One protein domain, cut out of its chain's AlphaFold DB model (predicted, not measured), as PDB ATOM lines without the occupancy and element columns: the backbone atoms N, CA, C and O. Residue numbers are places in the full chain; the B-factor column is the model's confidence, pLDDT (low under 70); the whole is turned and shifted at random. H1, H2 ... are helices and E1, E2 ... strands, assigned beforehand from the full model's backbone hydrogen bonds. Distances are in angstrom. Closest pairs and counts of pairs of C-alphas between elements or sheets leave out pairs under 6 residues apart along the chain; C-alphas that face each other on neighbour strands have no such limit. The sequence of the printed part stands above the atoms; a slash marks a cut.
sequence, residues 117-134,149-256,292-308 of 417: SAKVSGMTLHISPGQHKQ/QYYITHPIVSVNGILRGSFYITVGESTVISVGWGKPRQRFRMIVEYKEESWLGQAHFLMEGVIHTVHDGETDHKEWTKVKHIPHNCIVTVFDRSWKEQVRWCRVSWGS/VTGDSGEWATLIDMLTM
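This is residues 117 to 134, 149 to 256 and 292 to 308 of the 417 residues of an uncharacterized protein of Laccaria amethystina LaAM-08-1 (UniProt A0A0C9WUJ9). A broad seven-stranded sheet, curled like part of a barrel, is carried on at one end by a second, smaller sheet of four twisted strands, with E5 of the smaller running on into E6 of the larger. The short helix H1 sits at the larger sheet's margin, and residues 224 to 230 after it fold back over one face of that sheet. The printed part has 143 residues, with named elements in the order E1 to E8, H1, E9 to E11; it is mostly strand. The sheets run E1 E2 E4 E5 and E3 E6 E7 E8 E9 E10 E11, both antiparallel throughout. The whole is only just compact, close to loose, with a radius of gyration of the C-alphas of 17.2 A and spans of 52 by 38 by 28 A.

E1, residues 117 to 121, and E2, residues 124 to 129, form a hairpin, with N 119 and O 126 2.8 A apart. E4, residues 156 to 160, is antiparallel to E2, with N 127 and O 157 at 2.7 A. It forms a hairpin with E5, residues 168 to 172, where N 158 and O 170 are 2.8 A apart. E5 runs on into E6, residues 174 to 181, at 57 degrees. The edge strand E3, residues 149 to 152, is antiparallel to E6, with N 151 and O 178 at 2.8 A. E6, E7, residues 187 to 194, and E8, residues 206 to 214, form a meander, each strand the antiparallel neighbour of the one before; N 177 and O 190 are 2.8 A apart, N 193 and O 208 2.7 A. The closest C-alphas of E5 and E7, those of Gly 172 and Tyr 194, are 5.0 A apart. H1, residues 220 to 223, is on the larger sheet but only grazes it, with residues 220 to 222; it is too short for an O i to N i+4 pair, and its one O i to N i+3 pair is within hydrogen-bond range. E9, residues 235 to 242, is antiparallel to E8, with N 209 and O 239 at 2.8 A, and forms a hairpin with E10, residues 246 to 251, where N 250 and O 238 are 2.9 A apart. E11, residues 300 to 304, is the other edge strand, with N 247 and O 303 at 2.8 A.

E1 begins at C-alpha 117, (-15.831, 0.077, -41.166). E6 measures 22.0 A, E7 23.4 A, E8 26.0 A and E9 20.8 A from first to last C-alpha. E11 ends at C-alpha 304, (-37.590, 8.558, -19.693).

The C-alphas of Arg 164 and Pro 184, the two farthest apart, are 53.4 A apart. Residues 135 to 148 and 257 to 291 are not printed; the C-alpha gaps are 13.7 A and 15.8 A. The links E7 to E8 and H1 to E9 are long. pLDDT is under 70 at residues 131 to 134, 180 to 185, 199 to 201, 255 to 256 and 292 to 297.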
ATOM      1  N   SER A 117     -15.555   0.778 -39.917       83.50
ATOM      2  CA  SER A 117     -15.831   0.077 -41.166       83.50
ATOM      3  C   SER A 117     -17.236   0.430 -41.633       83.50
ATOM      4  O   SER A 117     -18.165   0.519 -40.832       83.50
ATOM      5  N   ALA A 118     -17.377   0.680 -42.931       85.88
ATOM      6  CA  ALA A 118     -18.644   0.997 -43.564       85.88
ATOM      7  C   ALA A 118     -18.921  -0.043 -44.649       85.88
ATOM      8  O   ALA A 118     -18.107  -0.231 -45.554       85.88
ATOM      9  N   LYS A 119     -20.071  -0.714 -44.566       88.81
ATOM     10  CA  LYS A 119     -20.490  -1.737 -45.524       88.81
ATOM     11  C   LYS A 119     -21.893  -1.434 -46.018       88.81
ATOM     12  O   LYS A 119     -22.823  -1.320 -45.228       88.81
ATOM     13  N   VAL A 120     -22.056  -1.350 -47.332       87.00
ATOM     14  CA  VAL A 120     -23.378  -1.256 -47.955       87.00
ATOM     15  C   VAL A 120     -23.910  -2.671 -48.171       87.00
ATOM     16  O   VAL A 120     -23.223  -3.509 -48.755       87.00
ATOM     17  N   SER A 121     -25.116  -2.947 -47.682       86.19
ATOM     18  CA  SER A 121     -25.830  -4.205 -47.901       86.19
ATOM     19  C   SER A 121     -27.226  -3.897 -48.424       86.19
ATOM     20  O   SER A 121     -28.053  -3.324 -47.713       86.19
ATOM     21  N   GLY A 122     -27.478  -4.223 -49.693       85.56
ATOM     22  CA  GLY A 122     -28.709  -3.842 -50.380       85.56
ATOM     23  C   GLY A 122     -28.910  -2.325 -50.361       85.56
ATOM     24  O   GLY A 122     -28.242  -1.595 -51.085       85.56
ATOM     25  N   MET A 123     -29.827  -1.859 -49.517       83.62
ATOM     26  CA  MET A 123     -30.226  -0.452 -49.403       83.62
ATOM     27  C   MET A 123     -29.933   0.148 -48.025       83.62
ATOM     28  O   MET A 123     -30.495   1.186 -47.664       83.62
ATOM     29  N   THR A 124     -29.082  -0.519 -47.253       84.56
ATOM     30  CA  THR A 124     -28.712  -0.120 -45.900       84.56
ATOM     31  C   THR A 124     -27.204   0.073 -45.832       84.56
ATOM     32  O   THR A 124     -26.429  -0.747 -46.331       84.56
ATOM     33  N   LEU A 125     -26.780   1.176 -45.217       89.38
ATOM     34  CA  LEU A 125     -25.377   1.429 -44.900       89.38
ATOM     35  C   LEU A 125     -25.121   1.012 -43.452       89.38
ATOM     36  O   LEU A 125     -25.618   1.656 -42.533       89.38
ATOM     37  N   HIS A 126     -24.331  -0.036 -43.252       90.44
ATOM     38  CA  HIS A 126     -23.888  -0.482 -41.937       90.44
ATOM     39  C   HIS A 126     -22.558   0.172 -41.575       90.44
ATOM     40  O   HIS A 126     -21.638   0.231 -42.390       90.44
ATOM     41  N   ILE A 127     -22.459   0.631 -40.336       89.94
ATOM     42  CA  ILE A 127     -21.293   1.263 -39.736       89.94
ATOM     43  C   ILE A 127     -20.929   0.431 -38.511       89.94
ATOM     44  O   ILE A 127     -21.722   0.308 -37.577       89.94
ATOM     45  N   SER A 128     -19.735  -0.144 -38.514       87.50
ATOM     46  CA  SER A 128     -19.221  -0.969 -37.422       87.50
ATOM     47  C   SER A 128     -17.892  -0.420 -36.892       87.50
ATOM     48  O   SER A 128     -17.177   0.301 -37.604       87.50
ATOM     49  N   PRO A 129     -17.537  -0.719 -35.630       83.25
ATOM     50  CA  PRO A 129     -16.219  -0.382 -35.104       83.25
ATOM     51  C   PRO A 129     -15.107  -1.076 -35.907       83.25
ATOM     52  O   PRO A 129     -15.256  -2.212 -36.353       83.25
ATOM     53  N   GLY A 130     -13.980  -0.383 -36.104       74.00
ATOM     54  CA  GLY A 130     -12.784  -0.968 -36.716       74.00
ATOM     55  C   GLY A 130     -12.086  -1.982 -35.800       74.00
ATOM     56  O   GLY A 130     -12.266  -1.949 -34.585       74.00
ATOM     57  N   GLN A 131     -11.233  -2.838 -36.373       67.06
ATOM     58  CA  GLN A 131     -10.608  -3.987 -35.688       67.06
ATOM     59  C   GLN A 131      -9.822  -3.647 -34.408       67.06
ATOM     60  O   GLN A 131      -9.696  -4.493 -33.531       67.06
ATOM     61  N   HIS A 132      -9.311  -2.420 -34.276       64.62
ATOM     62  CA  HIS A 132      -8.522  -1.990 -33.113       64.62
ATOM     63  C   HIS A 132      -9.282  -1.084 -32.134       64.62
ATOM     64  O   HIS A 132      -8.678  -0.569 -31.196       64.62
ATOM     65  N   LYS A 133     -10.588  -0.851 -32.327       68.81
ATOM     66  CA  LYS A 133     -11.384  -0.081 -31.362       68.81
ATOM     67  C   LYS A 133     -11.979  -1.005 -30.307       68.81
ATOM     68  O   LYS A 133     -12.913  -1.744 -30.592       68.81
ATOM     69  N   GLN A 134     -11.469  -0.906 -29.083       68.38
ATOM     70  CA  GLN A 134     -11.923  -1.729 -27.956       68.38
ATOM     71  C   GLN A 134     -13.199  -1.203 -27.277       68.38
ATOM     72  O   GLN A 134     -13.786  -1.907 -26.461       68.38
ATOM     73  N   GLN A 149     -13.401   0.824 -13.160       86.25
ATOM     74  CA  GLN A 149     -13.228   1.066 -14.587       86.25
ATOM     75  C   GLN A 149     -14.199   0.204 -15.391       86.25
ATOM     76  O   GLN A 149     -14.189  -1.019 -15.273       86.25
ATOM     77  N   TYR A 150     -14.991   0.836 -16.247       88.44
ATOM     78  CA  TYR A 150     -15.978   0.210 -17.116       88.44
ATOM     79  C   TYR A 150     -15.498   0.227 -18.565       88.44
ATOM     80  O   TYR A 150     -15.020   1.247 -19.058       88.44
ATOM     81  N   TYR A 151     -15.661  -0.899 -19.251       88.69
ATOM     82  CA  TYR A 151     -15.421  -1.061 -20.681       88.69
ATOM     83  C   TYR A 151     -16.756  -1.278 -21.391       88.69
ATOM     84  O   TYR A 151     -17.494  -2.195 -21.028       88.69
ATOM     85  N   ILE A 152     -17.056  -0.460 -22.397       92.00
ATOM     86  CA  ILE A 152     -18.327  -0.451 -23.130       92.00
ATOM     87  C   ILE A 152     -18.038  -0.694 -24.611       92.00
ATOM     88  O   ILE A 152     -17.374   0.119 -25.252       92.00
ATOM     89  N   THR A 153     -18.539  -1.787 -25.184       91.62
ATOM     90  CA  THR A 153     -18.336  -2.077 -26.614       91.62
ATOM     91  C   THR A 153     -19.175  -1.157 -27.507       91.62
ATOM     92  O   THR A 153     -20.258  -0.724 -27.127       91.62
ATOM     93  N   HIS A 154     -18.713  -0.883 -28.729       88.69
ATOM     94  CA  HIS A 154     -19.526  -0.158 -29.709       88.69
ATOM     95  C   HIS A 154     -20.513  -1.103 -30.411       88.69
ATOM     96  O   HIS A 154     -20.072  -2.134 -30.927       88.69
ATOM     97  N   PRO A 155     -21.809  -0.755 -30.495       91.12
ATOM     98  CA  PRO A 155     -22.750  -1.500 -31.319       91.12
ATOM     99  C   PRO A 155     -22.522  -1.223 -32.810       91.12
ATOM    100  O   PRO A 155     -21.800  -0.297 -33.198       91.12
ATOM    101  N   ILE A 156     -23.187  -2.010 -33.657       90.06
ATOM    102  CA  ILE A 156     -23.297  -1.709 -35.085       90.06
ATOM    103  C   ILE A 156     -24.432  -0.706 -35.278       90.06
ATOM    104  O   ILE A 156     -25.502  -0.825 -34.684       90.06
ATOM    105  N   VAL A 157     -24.211   0.280 -36.138       91.25
ATOM    106  CA  VAL A 157     -25.201   1.299 -36.487       91.25
ATOM    107  C   VAL A 157     -25.557   1.158 -37.959       91.25
ATOM    108  O   VAL A 157     -24.689   0.892 -38.782       91.25
ATOM    109  N   SER A 158     -26.825   1.332 -38.311       90.38
ATOM    110  CA  SER A 158     -27.292   1.238 -39.695       90.38
ATOM    111  C   SER A 158     -28.039   2.500 -40.111       90.38
ATOM    112  O   SER A 158     -28.871   3.014 -39.364       90.38
ATOM    113  N   VAL A 159     -27.754   2.995 -41.314       89.75
ATOM    114  CA  VAL A 159     -28.495   4.084 -41.957       89.75
ATOM    115  C   VAL A 159     -29.452   3.477 -42.975       89.75
ATOM    116  O   VAL A 159     -29.029   2.854 -43.952       89.75
ATOM    117  N   ASN A 160     -30.743   3.666 -42.729       86.00
ATOM    118  CA  ASN A 160     -31.842   3.121 -43.519       86.00
ATOM    119  C   ASN A 160     -32.533   4.222 -44.330       86.00
ATOM    120  O   ASN A 160     -32.229   5.405 -44.185       86.00
ATOM    121  N   GLY A 161     -33.503   3.832 -45.165       81.56
ATOM    122  CA  GLY A 161     -34.388   4.774 -45.859       81.56
ATOM    123  C   GLY A 161     -33.830   5.370 -47.156       81.56
ATOM    124  O   GLY A 161     -34.434   6.291 -47.706       81.56
ATOM    125  N   ILE A 162     -32.739   4.803 -47.684       80.31
ATOM    126  CA  ILE A 162     -32.042   5.279 -48.892       80.31
ATOM    127  C   ILE A 162     -32.983   5.367 -50.110       80.31
ATOM    128  O   ILE A 162     -33.002   6.391 -50.784       80.31
ATOM    129  N   LEU A 163     -33.833   4.360 -50.354       77.31
ATOM    130  CA  LEU A 163     -34.788   4.380 -51.482       77.31
ATOM    131  C   LEU A 163     -35.863   5.459 -51.378       77.31
ATOM    132  O   LEU A 163     -36.344   5.947 -52.393       77.31
ATOM    133  N   ARG A 164     -36.294   5.777 -50.155       79.31
ATOM    134  CA  ARG A 164     -37.377   6.740 -49.920       79.31
ATOM    135  C   ARG A 164     -36.852   8.171 -49.799       79.31
ATOM    136  O   ARG A 164     -37.651   9.079 -49.610       79.31
ATOM    137  N   GLY A 165     -35.529   8.367 -49.843       78.12
ATOM    138  CA  GLY A 165     -34.887   9.662 -49.603       78.12
ATOM    139  C   GLY A 165     -35.086  10.203 -48.181       78.12
ATOM    140  O   GLY A 165     -34.823  11.373 -47.933       78.12
ATOM    141  N   SER A 166     -35.562   9.369 -47.249       82.00
ATOM    142  CA  SER A 166     -35.837   9.738 -45.859       82.00
ATOM    143  C   SER A 166     -34.998   8.865 -44.939       82.00
ATOM    144  O   SER A 166     -35.364   7.733 -44.620       82.00
ATOM    145  N   PHE A 167     -33.826   9.380 -44.582       85.12
ATOM    146  CA  PHE A 167     -32.829   8.636 -43.827       85.12
ATOM    147  C   PHE A 167     -33.164   8.569 -42.336       85.12
ATOM    148  O   PHE A 167     -33.554   9.568 -41.728       85.12
ATOM    149  N   TYR A 168     -32.941   7.405 -41.727       84.25
ATOM    150  CA  TYR A 168     -33.009   7.230 -40.275       84.25
ATOM    151  C   TYR A 168     -31.967   6.222 -39.790       84.25
ATOM    152  O   TYR A 168     -31.545   5.332 -40.529       84.25
ATOM    153  N   ILE A 169     -31.550   6.381 -38.534       88.19
ATOM    154  CA  ILE A 169     -30.514   5.564 -37.900       88.19
ATOM    155  C   ILE A 169     -31.167   4.498 -37.017       88.19
ATOM    156  O   ILE A 169     -32.047   4.820 -36.214       88.19
ATOM    157  N   THR A 170     -30.702   3.256 -37.137       89.62
ATOM    158  CA  THR A 170     -30.985   2.165 -36.197       89.62
ATOM    159  C   THR A 170     -29.692   1.655 -35.572       89.62
ATOM    160  O   THR A 170     -28.619   1.739 -36.171       89.62
ATOM    161  N   VAL A 171     -29.795   1.133 -34.353       91.88
ATOM    162  CA  VAL A 171     -28.700   0.452 -33.656       91.88
ATOM    163  C   VAL A 171     -29.009  -1.041 -33.679       91.88
ATOM    164  O   VAL A 171     -30.171  -1.421 -33.559       91.88
ATOM    165  N   GLY A 172     -27.996  -1.871 -33.892       90.31
ATOM    166  CA  GLY A 172     -28.119  -3.323 -33.960       90.31
ATOM    167  C   GLY A 172     -27.052  -4.031 -33.132       90.31
ATOM    168  O   GLY A 172     -26.148  -3.401 -32.577       90.31
ATOM    169  N   GLU A 173     -27.150  -5.360 -33.103       90.25
ATOM    170  CA  GLU A 173     -26.303  -6.250 -32.300       90.25
ATOM    171  C   GLU A 173     -26.418  -5.971 -30.792       90.25
ATOM    172  O   GLU A 173     -27.481  -5.598 -30.285       90.25
ATOM    173  N   SER A 174     -25.338  -6.215 -30.051       94.19
ATOM    174  CA  SER A 174     -25.293  -6.063 -28.607       94.19
ATOM    175  C   SER A 174     -24.200  -5.092 -28.173       94.19
ATOM    176  O   SER A 174     -23.104  -5.065 -28.731       94.19
ATOM    177  N   THR A 175     -24.496  -4.301 -27.147       95.50
ATOM    178  CA  THR A 175     -23.510  -3.546 -26.370       95.50
ATOM    179  C   THR A 175     -23.264  -4.265 -25.056       95.50
ATOM    180  O   THR A 175     -24.202  -4.593 -24.333       95.50
ATOM    181  N   VAL A 176     -21.997  -4.510 -24.746       94.75
ATOM    182  CA  VAL A 176     -21.565  -5.166 -23.515       94.75
ATOM    183  C   VAL A 176     -20.833  -4.146 -22.656       94.75
ATOM    184  O   VAL A 176     -19.900  -3.498 -23.130       94.75
ATOM    185  N   ILE A 177     -21.234  -4.038 -21.388       94.56
ATOM    186  CA  ILE A 177     -20.567  -3.213 -20.377       94.56
ATOM    187  C   ILE A 177     -19.966  -4.127 -19.317       94.56
ATOM    188  O   ILE A 177     -20.692  -4.866 -18.652       94.56
ATOM    189  N   SER A 178     -18.644  -4.092 -19.169       90.44
ATOM    190  CA  SER A 178     -17.896  -4.942 -18.231       90.44
ATOM    191  C   SER A 178     -17.046  -4.107 -17.278       90.44
ATOM    192  O   SER A 178     -16.427  -3.132 -17.701       90.44
ATOM    193  N   VAL A 179     -16.964  -4.515 -16.010       84.38
ATOM    194  CA  VAL A 179     -16.061  -3.901 -15.026       84.38
ATOM    195  C   VAL A 179     -14.672  -4.528 -15.136       84.38
ATOM    196  O   VAL A 179     -14.484  -5.723 -14.905       84.38
ATOM    197  N   GLY A 180     -13.696  -3.706 -15.494       69.94
ATOM    198  CA  GLY A 180     -12.296  -4.064 -15.672       69.94
ATOM    199  C   GLY A 180     -11.508  -4.240 -14.386       69.94
ATOM    200  O   GLY A 180     -10.883  -5.271 -14.153       69.94
ATOM    201  N   TRP A 181     -11.541  -3.198 -13.561       62.12
ATOM    202  CA  TRP A 181     -10.739  -3.046 -12.351       62.12
ATOM    203  C   TRP A 181     -11.597  -2.377 -11.278       62.12
ATOM    204  O   TRP A 181     -12.463  -1.571 -11.610       62.12
ATOM    205  N   GLY A 182     -11.388  -2.747 -10.015       62.97
ATOM    206  CA  GLY A 182     -12.158  -2.254  -8.874       62.97
ATOM    207  C   GLY A 182     -11.833  -3.033  -7.597       62.97
ATOM    208  O   GLY A 182     -11.034  -3.972  -7.617       62.97
ATOM    209  N   LYS A 183     -12.441  -2.644  -6.471       65.62
ATOM    210  CA  LYS A 183     -12.308  -3.366  -5.192       65.62
ATOM    211  C   LYS A 183     -12.814  -4.814  -5.355       65.62
ATOM    212  O   LYS A 183     -13.791  -5.000  -6.078       65.62
ATOM    213  N   PRO A 184     -12.219  -5.818  -4.676       62.06
ATOM    214  CA  PRO A 184     -12.686  -7.206  -4.715       62.06
ATOM    215  C   PRO A 184     -14.076  -7.287  -4.077       62.06
ATOM    216  O   PRO A 184     -14.243  -7.385  -2.860       62.06
ATOM    217  N   ARG A 185     -15.091  -7.135  -4.917       66.56
ATOM    218  CA  ARG A 185     -16.512  -7.190  -4.599       66.56
ATOM    219  C   ARG A 185     -17.193  -7.925  -5.742       66.56
ATOM    220  O   ARG A 185     -16.613  -8.127  -6.807       66.56
ATOM    221  N   GLN A 186     -18.442  -8.301  -5.517       72.25
ATOM    222  CA  GLN A 186     -19.314  -8.752  -6.588       72.25
ATOM    223  C   GLN A 186     -19.282  -7.753  -7.750       72.25
ATOM    224  O   GLN A 186     -19.594  -6.576  -7.559       72.25
ATOM    225  N   ARG A 187     -18.891  -8.228  -8.936       83.38
ATOM    226  CA  ARG A 187     -18.886  -7.420 -10.153       83.38
ATOM    227  C   ARG A 187     -20.178  -7.647 -10.909       83.38
ATOM    228  O   ARG A 187     -20.738  -8.745 -10.904       83.38
ATOM    229  N   PHE A 188     -20.617  -6.605 -11.593       88.88
ATOM    230  CA  PHE A 188     -21.745  -6.685 -12.499       88.88
ATOM    231  C   PHE A 188     -21.269  -6.522 -13.933       88.88
ATOM    232  O   PHE A 188     -20.304  -5.811 -14.223       88.88
ATOM    233  N   ARG A 189     -21.971  -7.195 -14.834       92.62
ATOM    234  CA  ARG A 189     -21.801  -7.065 -16.273       92.62
ATOM    235  C   ARG A 189     -23.169  -6.902 -16.904       92.62
ATOM    236  O   ARG A 189     -24.140  -7.516 -16.463       92.62
ATOM    237  N   MET A 190     -23.241  -6.046 -17.912       95.94
ATOM    238  CA  MET A 190     -24.486  -5.714 -18.588       95.94
ATOM    239  C   MET A 190     -24.396  -6.053 -20.068       95.94
ATOM    240  O   MET A 190     -23.383  -5.776 -20.711       95.94
ATOM    241  N   ILE A 191     -25.471  -6.621 -20.604       96.94
ATOM    242  CA  ILE A 191     -25.666  -6.815 -22.042       96.94
ATOM    243  C   ILE A 191     -26.927  -6.059 -22.440       96.94
ATOM    244  O   ILE A 191     -27.969  -6.248 -21.820       96.94
ATOM    245  N   VAL A 192     -26.822  -5.223 -23.469       97.19
ATOM    246  CA  VAL A 192     -27.935  -4.548 -24.145       97.19
ATOM    247  C   VAL A 192     -28.022  -5.126 -25.548       97.19
ATOM    248  O   VAL A 192     -27.063  -5.020 -26.301       97.19
ATOM    249  N   GLU A 193     -29.141  -5.730 -25.913       96.00
ATOM    250  CA  GLU A 193     -29.423  -6.260 -27.241       96.00
ATOM    251  C   GLU A 193     -30.453  -5.370 -27.940       96.00
ATOM    252  O   GLU A 193     -31.595  -5.240 -27.491       96.00
ATOM    253  N   TYR A 194     -30.048  -4.759 -29.052       95.06
ATOM    254  CA  TYR A 194     -30.929  -3.929 -29.864       95.06
ATOM    255  C   TYR A 194     -31.733  -4.817 -30.808       95.06
ATOM    256  O   TYR A 194     -31.172  -5.651 -31.523       95.06
ATOM    257  N   LYS A 195     -33.057  -4.660 -30.798       91.31
ATOM    258  CA  LYS A 195     -33.942  -5.471 -31.631       91.31
ATOM    259  C   LYS A 195     -33.988  -4.896 -33.041       91.31
ATOM    260  O   LYS A 195     -34.052  -3.685 -33.234       91.31
ATOM    261  N   GLU A 196     -33.955  -5.787 -34.025       84.69
ATOM    262  CA  GLU A 196     -34.105  -5.399 -35.422       84.69
ATOM    263  C   GLU A 196     -35.490  -4.794 -35.659       84.69
ATOM    264  O   GLU A 196     -36.510  -5.303 -35.189       84.69
ATOM    265  N   GLU A 197     -35.517  -3.699 -36.412       80.12
ATOM    266  CA  GLU A 197     -36.758  -3.043 -36.798       80.12
ATOM    267  C   GLU A 197     -37.423  -3.800 -37.947       80.12
ATOM    268  O   GLU A 197     -36.779  -4.176 -38.931       80.12
ATOM    269  N   SER A 198     -38.743  -3.955 -37.874       70.25
ATOM    270  CA  SER A 198     -39.515  -4.407 -39.029       70.25
ATOM    271  C   SER A 198     -39.457  -3.350 -40.133       70.25
ATOM    272  O   SER A 198     -39.757  -2.180 -39.912       70.25
ATOM    273  N   TRP A 199     -39.144  -3.766 -41.363       59.94
ATOM    274  CA  TRP A 199     -39.171  -2.889 -42.543       59.94
ATOM    275  C   TRP A 199     -40.585  -2.393 -42.907       59.94
ATOM    276  O   TRP A 199     -40.740  -1.442 -43.679       59.94
ATOM    277  N   LEU A 200     -41.614  -3.045 -42.357       60.28
ATOM    278  CA  LEU A 200     -43.022  -2.710 -42.510       60.28
ATOM    279  C   LEU A 200     -43.552  -2.136 -41.188       60.28
ATOM    280  O   LEU A 200     -43.690  -2.868 -40.212       60.28
ATOM    281  N   GLY A 201     -43.861  -0.839 -41.162       67.62
ATOM    282  CA  GLY A 201     -44.400  -0.155 -39.983       67.62
ATOM    283  C   GLY A 201     -43.534   1.008 -39.500       67.62
ATOM    284  O   GLY A 201     -42.629   1.467 -40.200       67.62
ATOM    285  N   GLN A 202     -43.869   1.521 -38.320       71.38
ATOM    286  CA  GLN A 202     -43.109   2.560 -37.627       71.38
ATOM    287  C   GLN A 202     -41.958   1.911 -36.845       71.38
ATOM    288  O   GLN A 202     -42.151   0.865 -36.235       71.38
ATOM    289  N   ALA A 203     -40.771   2.525 -36.855       74.75
ATOM    290  CA  ALA A 203     -39.653   2.059 -36.034       74.75
ATOM    291  C   ALA A 203     -39.963   2.267 -34.543       74.75
ATOM    292  O   ALA A 203     -40.430   3.342 -34.156       74.75
ATOM    293  N   HIS A 204     -39.689   1.254 -33.724       80.75
ATOM    294  CA  HIS A 204     -40.004   1.249 -32.292       80.75
ATOM    295  C   HIS A 204     -38.773   1.445 -31.398       80.75
ATOM    296  O   HIS A 204     -38.915   1.731 -30.208       80.75
ATOM    297  N   PHE A 205     -37.570   1.330 -31.963       90.88
ATOM    298  CA  PHE A 205     -36.284   1.525 -31.296       90.88
ATOM    299  C   PHE A 205     -36.123   0.622 -30.073       90.88
ATOM    300  O   PHE A 205     -35.630   1.046 -29.029       90.88
ATOM    301  N   LEU A 206     -36.583  -0.625 -30.192       93.19
ATOM    302  CA  LEU A 206     -36.650  -1.554 -29.070       93.19
ATOM    303  C   LEU A 206     -35.273  -2.109 -28.705       93.19
ATOM    304  O   LEU A 206     -34.450  -2.436 -29.562       93.19
ATOM    305  N   MET A 207     -35.058  -2.282 -27.409       95.62
ATOM    306  CA  MET A 207     -33.935  -3.008 -26.842       95.62
ATOM    307  C   MET A 207     -34.391  -3.893 -25.685       95.62
ATOM    308  O   MET A 207     -35.448  -3.691 -25.083       95.62
ATOM    309  N   GLU A 208     -33.556  -4.869 -25.371       95.62
ATOM    310  CA  GLU A 208     -33.659  -5.717 -24.193       95.62
ATOM    311  C   GLU A 208     -32.290  -5.764 -23.532       95.62
ATOM    312  O   GLU A 208     -31.278  -5.864 -24.220       95.62
ATOM    313  N   GLY A 209     -32.232  -5.712 -22.211       96.38
ATOM    314  CA  GLY A 209     -30.971  -5.803 -21.512       96.38
ATOM    315  C   GLY A 209     -31.054  -6.506 -20.176       96.38
ATOM    316  O   GLY A 209     -32.107  -6.629 -19.550       96.38
ATOM    317  N   VAL A 210     -29.896  -7.003 -19.765       96.12
ATOM    318  CA  VAL A 210     -29.711  -7.808 -18.564       96.12
ATOM    319  C   VAL A 210     -28.474  -7.329 -17.832       96.12
ATOM    320  O   VAL A 210     -27.421  -7.155 -18.446       96.12
ATOM    321  N   ILE A 211     -28.593  -7.174 -16.516       95.19
ATOM    322  CA  ILE A 211     -27.465  -7.029 -15.597       95.19
ATOM    323  C   ILE A 211     -27.315  -8.349 -14.849       95.19
ATOM    324  O   ILE A 211     -28.260  -8.823 -14.205       95.19
ATOM    325  N   HIS A 212     -26.129  -8.938 -14.930       92.25
ATOM    326  CA  HIS A 212     -25.805 -10.204 -14.290       92.25
ATOM    327  C   HIS A 212     -24.539 -10.092 -13.445       92.25
ATOM    328  O   HIS A 212     -23.708  -9.198 -13.626       92.25
ATOM    329  N   THR A 213     -24.408 -11.013 -12.500       90.00
ATOM    330  CA  THR A 213     -23.227 -11.131 -11.644       90.00
ATOM    331  C   THR A 213     -22.068 -11.778 -12.400       90.00
ATOM    332  O   THR A 213     -22.275 -12.600 -13.297       90.00
ATOM    333  N   VAL A 214     -20.846 -11.370 -12.058       87.38
ATOM    334  CA  VAL A 214     -19.592 -11.974 -12.519       87.38
ATOM    335  C   VAL A 214     -18.686 -12.180 -11.311       87.38
ATOM    336  O   VAL A 214     -18.492 -11.257 -10.514       87.38
ATOM    337  N   HIS A 215     -18.129 -13.383 -11.187       78.75
ATOM    338  CA  HIS A 215     -17.209 -13.737 -10.113       78.75
ATOM    339  C   HIS A 215     -15.748 -13.658 -10.560       78.75
ATOM    340  O   HIS A 215     -15.409 -13.881 -11.724       78.75
ATOM    341  N   ASP A 216     -14.875 -13.330  -9.609       73.94
ATOM    342  CA  ASP A 216     -13.437 -13.293  -9.843       73.94
ATOM    343  C   ASP A 216     -12.925 -14.711 -10.158       73.94
ATOM    344  O   ASP A 216     -13.164 -15.653  -9.405       73.94
ATOM    345  N   GLY A 217     -12.211 -14.859 -11.277       72.38
ATOM    346  CA  GLY A 217     -11.623 -16.130 -11.721       72.38
ATOM    347  C   GLY A 217     -12.455 -16.915 -12.740       72.38
ATOM    348  O   GLY A 217     -11.895 -17.758 -13.437       72.38
ATOM    349  N   GLU A 218     -13.743 -16.610 -12.903       77.56
ATOM    350  CA  GLU A 218     -14.566 -17.206 -13.962       77.56
ATOM    351  C   GLU A 218     -14.298 -16.523 -15.305       77.56
ATOM    352  O   GLU A 218     -14.182 -15.299 -15.379       77.56
ATOM    353  N   THR A 219     -14.232 -17.289 -16.394       82.44
ATOM    354  CA  THR A 219     -14.021 -16.743 -17.749       82.44
ATOM    355  C   THR A 219     -15.206 -16.930 -18.684       82.44
ATOM    356  O   THR A 219     -15.259 -16.247 -19.706       82.44
ATOM    357  N   ASP A 220     -16.168 -17.778 -18.325       82.62
ATOM    358  CA  ASP A 220     -17.312 -18.161 -19.168       82.62
ATOM    359  C   ASP A 220     -18.136 -16.950 -19.610       82.62
ATOM    360  O   ASP A 220     -18.582 -16.852 -20.752       82.62
ATOM    361  N   HIS A 221     -18.247 -15.954 -18.727       81.06
ATOM    362  CA  HIS A 221     -18.949 -14.712 -19.016       81.06
ATOM    363  C   HIS A 221     -18.414 -13.987 -20.258       81.06
ATOM    364  O   HIS A 221     -19.166 -13.262 -20.906       81.06
ATOM    365  N   LYS A 222     -17.147 -14.183 -20.647       85.69
ATOM    366  CA  LYS A 222     -16.566 -13.548 -21.843       85.69
ATOM    367  C   LYS A 222     -17.255 -13.987 -23.137       85.69
ATOM    368  O   LYS A 222     -17.326 -13.190 -24.070       85.69
ATOM    369  N   GLU A 223     -17.802 -15.199 -23.183       88.81
ATOM    370  CA  GLU A 223     -18.518 -15.733 -24.351       88.81
ATOM    371  C   GLU A 223     -19.988 -15.282 -24.399       88.81
ATOM    372  O   GLU A 223     -20.643 -15.304 -25.448       88.81
ATOM    373  N   TRP A 224     -20.529 -14.813 -23.272       92.06
ATOM    374  CA  TRP A 224     -21.896 -14.309 -23.208       92.06
ATOM    375  C   TRP A 224     -21.946 -12.906 -23.806       92.06
ATOM    376  O   TRP A 224     -21.581 -11.923 -23.163       92.06
ATOM    377  N   THR A 225     -22.372 -12.823 -25.063       91.75
ATOM    378  CA  THR A 225     -22.534 -11.570 -25.818       91.75
ATOM    379  C   THR A 225     -23.991 -11.229 -26.116       91.75
ATOM    380  O   THR A 225     -24.270 -10.115 -26.536       91.75
ATOM    381  N   LYS A 226     -24.919 -12.165 -25.879       92.44
ATOM    382  CA  LYS A 226     -26.363 -12.011 -26.106       92.44
ATOM    383  C   LYS A 226     -27.130 -12.367 -24.845       92.44
ATOM    384  O   LYS A 226     -26.669 -13.207 -24.071       92.44
ATOM    385  N   VAL A 227     -28.324 -11.799 -24.684       92.69
ATOM    386  CA  VAL A 227     -29.167 -12.012 -23.491       92.69
ATOM    387  C   VAL A 227     -29.406 -13.504 -23.238       92.69
ATOM    388  O   VAL A 227     -29.203 -13.997 -22.134       92.69
ATOM    389  N   LYS A 228     -29.718 -14.256 -24.298       92.12
ATOM    390  CA  LYS A 228     -29.971 -15.706 -24.243       92.12
ATOM    391  C   LYS A 228     -28.776 -16.570 -23.806       92.12
ATOM    392  O   LYS A 228     -28.970 -17.751 -23.548       92.12
ATOM    393  N   HIS A 229     -27.547 -16.043 -23.820       91.75
ATOM    394  CA  HIS A 229     -26.364 -16.802 -23.395       91.75
ATOM    395  C   HIS A 229     -26.208 -16.805 -21.869       91.75
ATOM    396  O   HIS A 229     -25.448 -17.610 -21.345       91.75
ATOM    397  N   ILE A 230     -26.900 -15.903 -21.164       91.06
ATOM    398  CA  ILE A 230     -26.719 -15.694 -19.730       91.06
ATOM    399  C   ILE A 230     -27.556 -16.722 -18.947       91.06
ATOM    400  O   ILE A 230     -28.777 -16.776 -19.125       91.06
ATOM    401  N   PRO A 231     -26.949 -17.502 -18.035       90.31
ATOM    402  CA  PRO A 231     -27.690 -18.360 -17.118       90.31
ATOM    403  C   PRO A 231     -28.655 -17.558 -16.235       90.31
ATOM    404  O   PRO A 231     -28.275 -16.558 -15.624       90.31
ATOM    405  N   HIS A 232     -29.905 -18.015 -16.124       86.25
ATOM    406  CA  HIS A 232     -30.975 -17.280 -15.434       86.25
ATOM    407  C   HIS A 232     -30.667 -16.994 -13.956       86.25
ATOM    408  O   HIS A 232     -31.070 -15.966 -13.424       86.25
ATOM    409  N   ASN A 233     -29.936 -17.887 -13.294       86.62
ATOM    410  CA  ASN A 233     -29.564 -17.759 -11.884       86.62
ATOM    411  C   ASN A 233     -28.499 -16.682 -11.617       86.62
ATOM    412  O   ASN A 233     -28.352 -16.257 -10.474       86.62
ATOM    413  N   CYS A 234     -27.792 -16.205 -12.643       88.69
ATOM    414  CA  CYS A 234     -26.839 -15.102 -12.513       88.69
ATOM    415  C   CYS A 234     -27.486 -13.725 -12.749       88.69
ATOM    416  O   CYS A 234     -26.852 -12.700 -12.481       88.69
ATOM    417  N   ILE A 235     -28.722 -13.688 -13.266       91.75
ATOM    418  CA  ILE A 235     -29.442 -12.462 -13.630       91.75
ATOM    419  C   ILE A 235     -29.954 -11.754 -12.375       91.75
ATOM    420  O   ILE A 235     -30.655 -12.338 -11.547       91.75
ATOM    421  N   VAL A 236     -29.635 -10.467 -12.257       91.94
ATOM    422  CA  VAL A 236     -30.047  -9.608 -11.134       91.94
ATOM    423  C   VAL A 236     -31.175  -8.684 -11.551       91.94
ATOM    424  O   VAL A 236     -32.167  -8.556 -10.833       91.94
ATOM    425  N   THR A 237     -31.044  -8.088 -12.733       93.56
ATOM    426  CA  THR A 237     -31.976  -7.093 -13.260       93.56
ATOM    427  C   THR A 237     -32.178  -7.313 -14.750       93.56
ATOM    428  O   THR A 237     -31.228  -7.628 -15.469       93.56
ATOM    429  N   VAL A 238     -33.407  -7.091 -15.208       95.56
ATOM    430  CA  VAL A 238     -33.766  -7.012 -16.627       95.56
ATOM    431  C   VAL A 238     -34.322  -5.626 -16.934       95.56
ATOM    432  O   VAL A 238     -34.914  -4.985 -16.064       95.56
ATOM    433  N   PHE A 239     -34.138  -5.153 -18.160       96.38
ATOM    434  CA  PHE A 239     -34.729  -3.912 -18.652       96.38
ATOM    435  C   PHE A 239     -35.087  -4.028 -20.131       96.38
ATOM    436  O   PHE A 239     -34.472  -4.792 -20.870       96.38
ATOM    437  N   ASP A 240     -36.109  -3.302 -20.565       95.81
ATOM    438  CA  ASP A 240     -36.611  -3.360 -21.938       95.81
ATOM    439  C   ASP A 240     -37.243  -2.023 -22.368       95.81
ATOM    440  O   ASP A 240     -37.193  -1.028 -21.632       95.81
ATOM    441  N   ARG A 241     -37.865  -2.045 -23.557       94.38
ATOM    442  CA  ARG A 241     -38.524  -0.942 -24.284       94.38
ATOM    443  C   ARG A 241     -37.574  -0.129 -25.158       94.38
ATOM    444  O   ARG A 241     -36.696  -0.702 -25.790       94.38
ATOM    445  N   SER A 242     -37.845   1.161 -25.327       93.88
ATOM    446  CA  SER A 242     -37.301   1.976 -26.401       93.88
ATOM    447  C   SER A 242     -36.130   2.803 -25.901       93.88
ATOM    448  O   SER A 242     -36.269   3.561 -24.943       93.88
ATOM    449  N   TRP A 243     -34.991   2.719 -26.588       92.50
ATOM    450  CA  TRP A 243     -33.826   3.555 -26.274       92.50
ATOM    451  C   TRP A 243     -33.999   5.020 -26.709       92.50
ATOM    452  O   TRP A 243     -33.154   5.855 -26.386       92.50
ATOM    453  N   LYS A 244     -35.079   5.351 -27.433       89.81
ATOM    454  CA  LYS A 244     -35.439   6.728 -27.813       89.81
ATOM    455  C   LYS A 244     -36.555   7.345 -26.983       89.81
ATOM    456  O   LYS A 244     -36.690   8.564 -26.997       89.81
ATOM    457  N   GLU A 245     -37.363   6.524 -26.326       91.62
ATOM    458  CA  GLU A 245     -38.529   6.974 -25.569       91.62
ATOM    459  C   GLU A 245     -38.320   6.642 -24.094       91.62
ATOM    460  O   GLU A 245     -37.646   7.376 -23.379       91.62
ATOM    461  N   GLN A 246     -38.845   5.511 -23.633       94.00
ATOM    462  CA  GLN A 246     -38.783   5.112 -22.239       94.00
ATOM    463  C   GLN A 246     -38.159   3.728 -22.105       94.00
ATOM    464  O   GLN A 246     -38.531   2.800 -22.827       94.00
ATOM    465  N   VAL A 247     -37.274   3.594 -21.121       95.44
ATOM    466  CA  VAL A 247     -36.692   2.340 -20.647       95.44
ATOM    467  C   VAL A 247     -37.296   2.028 -19.289       95.44
ATOM    468  O   VAL A 247     -37.355   2.895 -18.414       95.44
ATOM    469  N   ARG A 248     -37.719   0.786 -19.082       95.12
ATOM    470  CA  ARG A 248     -38.161   0.296 -17.770       95.12
ATOM    471  C   ARG A 248     -37.297  -0.871 -17.333       95.12
ATOM    472  O   ARG A 248     -36.692  -1.537 -18.167       95.12
ATOM    473  N   TRP A 249     -37.275  -1.136 -16.040       95.75
ATOM    474  CA  TRP A 249     -36.498  -2.211 -15.449       95.75
ATOM    475  C   TRP A 249     -37.316  -2.989 -14.425       95.75
ATOM    476  O   TRP A 249     -38.318  -2.498 -13.902       95.75
ATOM    477  N   CYS A 250     -36.880  -4.209 -14.144       91.75
ATOM    478  CA  CYS A 250     -37.430  -5.053 -13.101       91.75
ATOM    479  C   CYS A 250     -36.298  -5.826 -12.421       91.75
ATOM    480  O   CYS A 250     -35.383  -6.336 -13.081       91.75
ATOM    481  N   ARG A 251     -36.354  -5.916 -11.090       89.94
ATOM    482  CA  ARG A 251     -35.415  -6.730 -10.318       89.94
ATOM    483  C   ARG A 251     -35.844  -8.194 -10.358       89.94
ATOM    484  O   ARG A 251     -36.975  -8.517 -10.018       89.94
ATOM    485  N   VAL A 252     -34.919  -9.075 -10.723       87.12
ATOM    486  CA  VAL A 252     -35.147 -10.526 -10.797       87.12
ATOM    487  C   VAL A 252     -34.580 -11.237  -9.574       87.12
ATOM    488  O   VAL A 252     -35.232 -12.118  -9.022       87.12
ATOM    489  N   SER A 253     -33.388 -10.849  -9.120       82.06
ATOM    490  CA  SER A 253     -32.760 -11.447  -7.941       82.06
ATOM    491  C   SER A 253     -31.962 -10.417  -7.142       82.06
ATOM    492  O   SER A 253     -31.724  -9.285  -7.577       82.06
ATOM    493  N   TRP A 254     -31.546 -10.783  -5.928       71.94
ATOM    494  CA  TRP A 254     -30.671  -9.930  -5.120       71.94
ATOM    495  C   TRP A 254     -29.187 -10.064  -5.504       71.94
ATOM    496  O   TRP A 254     -28.352  -9.361  -4.947       71.94
ATOM    497  N   GLY A 255     -28.851 -10.942  -6.458       60.72
ATOM    498  CA  GLY A 255     -27.466 -11.250  -6.817       60.72
ATOM    499  C   GLY A 255     -26.735 -12.129  -5.796       60.72
ATOM    500  O   GLY A 255     -25.573 -12.448  -6.004       60.72
ATOM    501  N   SER A 256     -27.380 -12.563  -4.712       56.53
ATOM    502  CA  SER A 256     -26.820 -13.567  -3.803       56.53
ATOM    503  C   SER A 256     -26.960 -14.950  -4.441       56.53
ATOM    504  O   SER A 256     -28.057 -15.504  -4.462       56.53
ATOM    505  N   VAL A 292     -40.005 -13.718 -14.146       54.00
ATOM    506  CA  VAL A 292     -39.653 -12.913 -12.975       54.00
ATOM    507  C   VAL A 292     -40.207 -13.627 -11.740       54.00
ATOM    508  O   VAL A 292     -41.406 -13.615 -11.490       54.00
ATOM    509  N   THR A 293     -39.338 -14.325 -11.013       47.19
ATOM    510  CA  THR A 293     -39.668 -15.149  -9.834       47.19
ATOM    511  C   THR A 293     -39.082 -14.536  -8.557       47.19
ATOM    512  O   THR A 293     -38.618 -15.238  -7.665       47.19
ATOM    513  N   GLY A 294     -39.084 -13.201  -8.483       46.34
ATOM    514  CA  GLY A 294     -38.669 -12.419  -7.319       46.34
ATOM    515  C   GLY A 294     -39.851 -11.666  -6.707       46.34
ATOM    516  O   GLY A 294     -40.786 -11.309  -7.421       46.34
ATOM    517  N   ASP A 295     -39.777 -11.406  -5.403       49.72
ATOM    518  CA  ASP A 295     -40.851 -10.983  -4.479       49.72
ATOM    519  C   ASP A 295     -41.557  -9.635  -4.782       49.72
ATOM    520  O   ASP A 295     -42.311  -9.128  -3.958       49.72
ATOM    521  N   SER A 296     -41.357  -9.033  -5.960       54.59
ATOM    522  CA  SER A 296     -42.217  -7.928  -6.410       54.59
ATOM    523  C   SER A 296     -42.612  -7.950  -7.882       54.59
ATOM    524  O   SER A 296     -43.646  -7.372  -8.194       54.59
ATOM    525  N   GLY A 297     -41.873  -8.592  -8.799       64.31
ATOM    526  CA  GLY A 297     -42.247  -8.676 -10.227       64.31
ATOM    527  C   GLY A 297     -42.539  -7.337 -10.930       64.31
ATOM    528  O   GLY A 297     -43.008  -7.321 -12.071       64.31
ATOM    529  N   GLU A 298     -42.314  -6.216 -10.245       84.94
ATOM    530  CA  GLU A 298     -42.886  -4.929 -10.591       84.94
ATOM    531  C   GLU A 298     -41.914  -4.198 -11.501       84.94
ATOM    532  O   GLU A 298     -40.714  -4.087 -11.228       84.94
ATOM    533  N   TRP A 299     -42.437  -3.736 -12.629       91.81
ATOM    534  CA  TRP A 299     -41.681  -2.934 -13.568       91.81
ATOM    535  C   TRP A 299     -41.709  -1.476 -13.132       91.81
ATOM    536  O   TRP A 299     -42.783  -0.897 -12.983       91.81
ATOM    537  N   ALA A 300     -40.535  -0.865 -13.025       93.38
ATOM    538  CA  ALA A 300     -40.380   0.556 -12.745       93.38
ATOM    539  C   ALA A 300     -39.719   1.269 -13.932       93.38
ATOM    540  O   ALA A 300     -38.917   0.682 -14.659       93.38
ATOM    541  N   THR A 301     -40.031   2.548 -14.138       94.25
ATOM    542  CA  THR A 301     -39.327   3.370 -15.133       94.25
ATOM    543  C   THR A 301     -37.858   3.517 -14.733       94.25
ATOM    544  O   THR A 301     -37.557   3.860 -13.591       94.25
ATOM    545  N   LEU A 302     -36.947   3.233 -15.669       93.81
ATOM    546  CA  LEU A 302     -35.502   3.409 -15.504       93.81
ATOM    547  C   LEU A 302     -35.071   4.777 -16.034       93.81
ATOM    548  O   LEU A 302     -34.472   5.562 -15.309       93.81
ATOM    549  N   ILE A 303     -35.379   5.046 -17.304       93.56
ATOM    550  CA  ILE A 303     -35.013   6.271 -18.024       93.56
ATOM    551  C   ILE A 303     -36.216   6.692 -18.863       93.56
ATOM    552  O   ILE A 303     -36.818   5.860 -19.539       93.56
ATOM    553  N   ASP A 304     -36.548   7.979 -18.846       92.81
ATOM    554  CA  ASP A 304     -37.590   8.558 -19.693       92.81
ATOM    555  C   ASP A 304     -37.013   9.706 -20.526       92.81
ATOM    556  O   ASP A 304     -36.972  10.857 -20.087       92.81
ATOM    557  N   MET A 305     -36.567   9.381 -21.741       90.44
ATOM    558  CA  MET A 305     -35.906  10.309 -22.664       90.44
ATOM    559  C   MET A 305     -36.820  11.460 -23.093       90.44
ATOM    560  O   MET A 305     -36.320  12.498 -23.517       90.44
ATOM    561  N   LEU A 306     -38.145  11.308 -22.978       89.12
ATOM    562  CA  LEU A 306     -39.104  12.362 -23.319       89.12
ATOM    563  C   LEU A 306     -39.127  13.481 -22.271       89.12
ATOM    564  O   LEU A 306     -39.604  14.579 -22.550       89.12
ATOM    565  N   THR A 307     -38.626  13.199 -21.066       89.75
ATOM    566  CA  THR A 307     -38.591  14.145 -19.941       89.75
ATOM    567  C   THR A 307     -37.208  14.732 -19.675       89.75
ATOM    568  O   THR A 307     -37.094  15.684 -18.904       89.75
ATOM    569  N   MET A 308     -36.162  14.172 -20.288       86.06
ATOM    570  CA  MET A 308     -34.778  14.583 -20.065       86.06
ATOM    571  C   MET A 308     -34.388  15.745 -20.972       86.06
ATOM    572  O   MET A 308     -34.689  15.756 -22.165       86.06
TER     573      MET A 308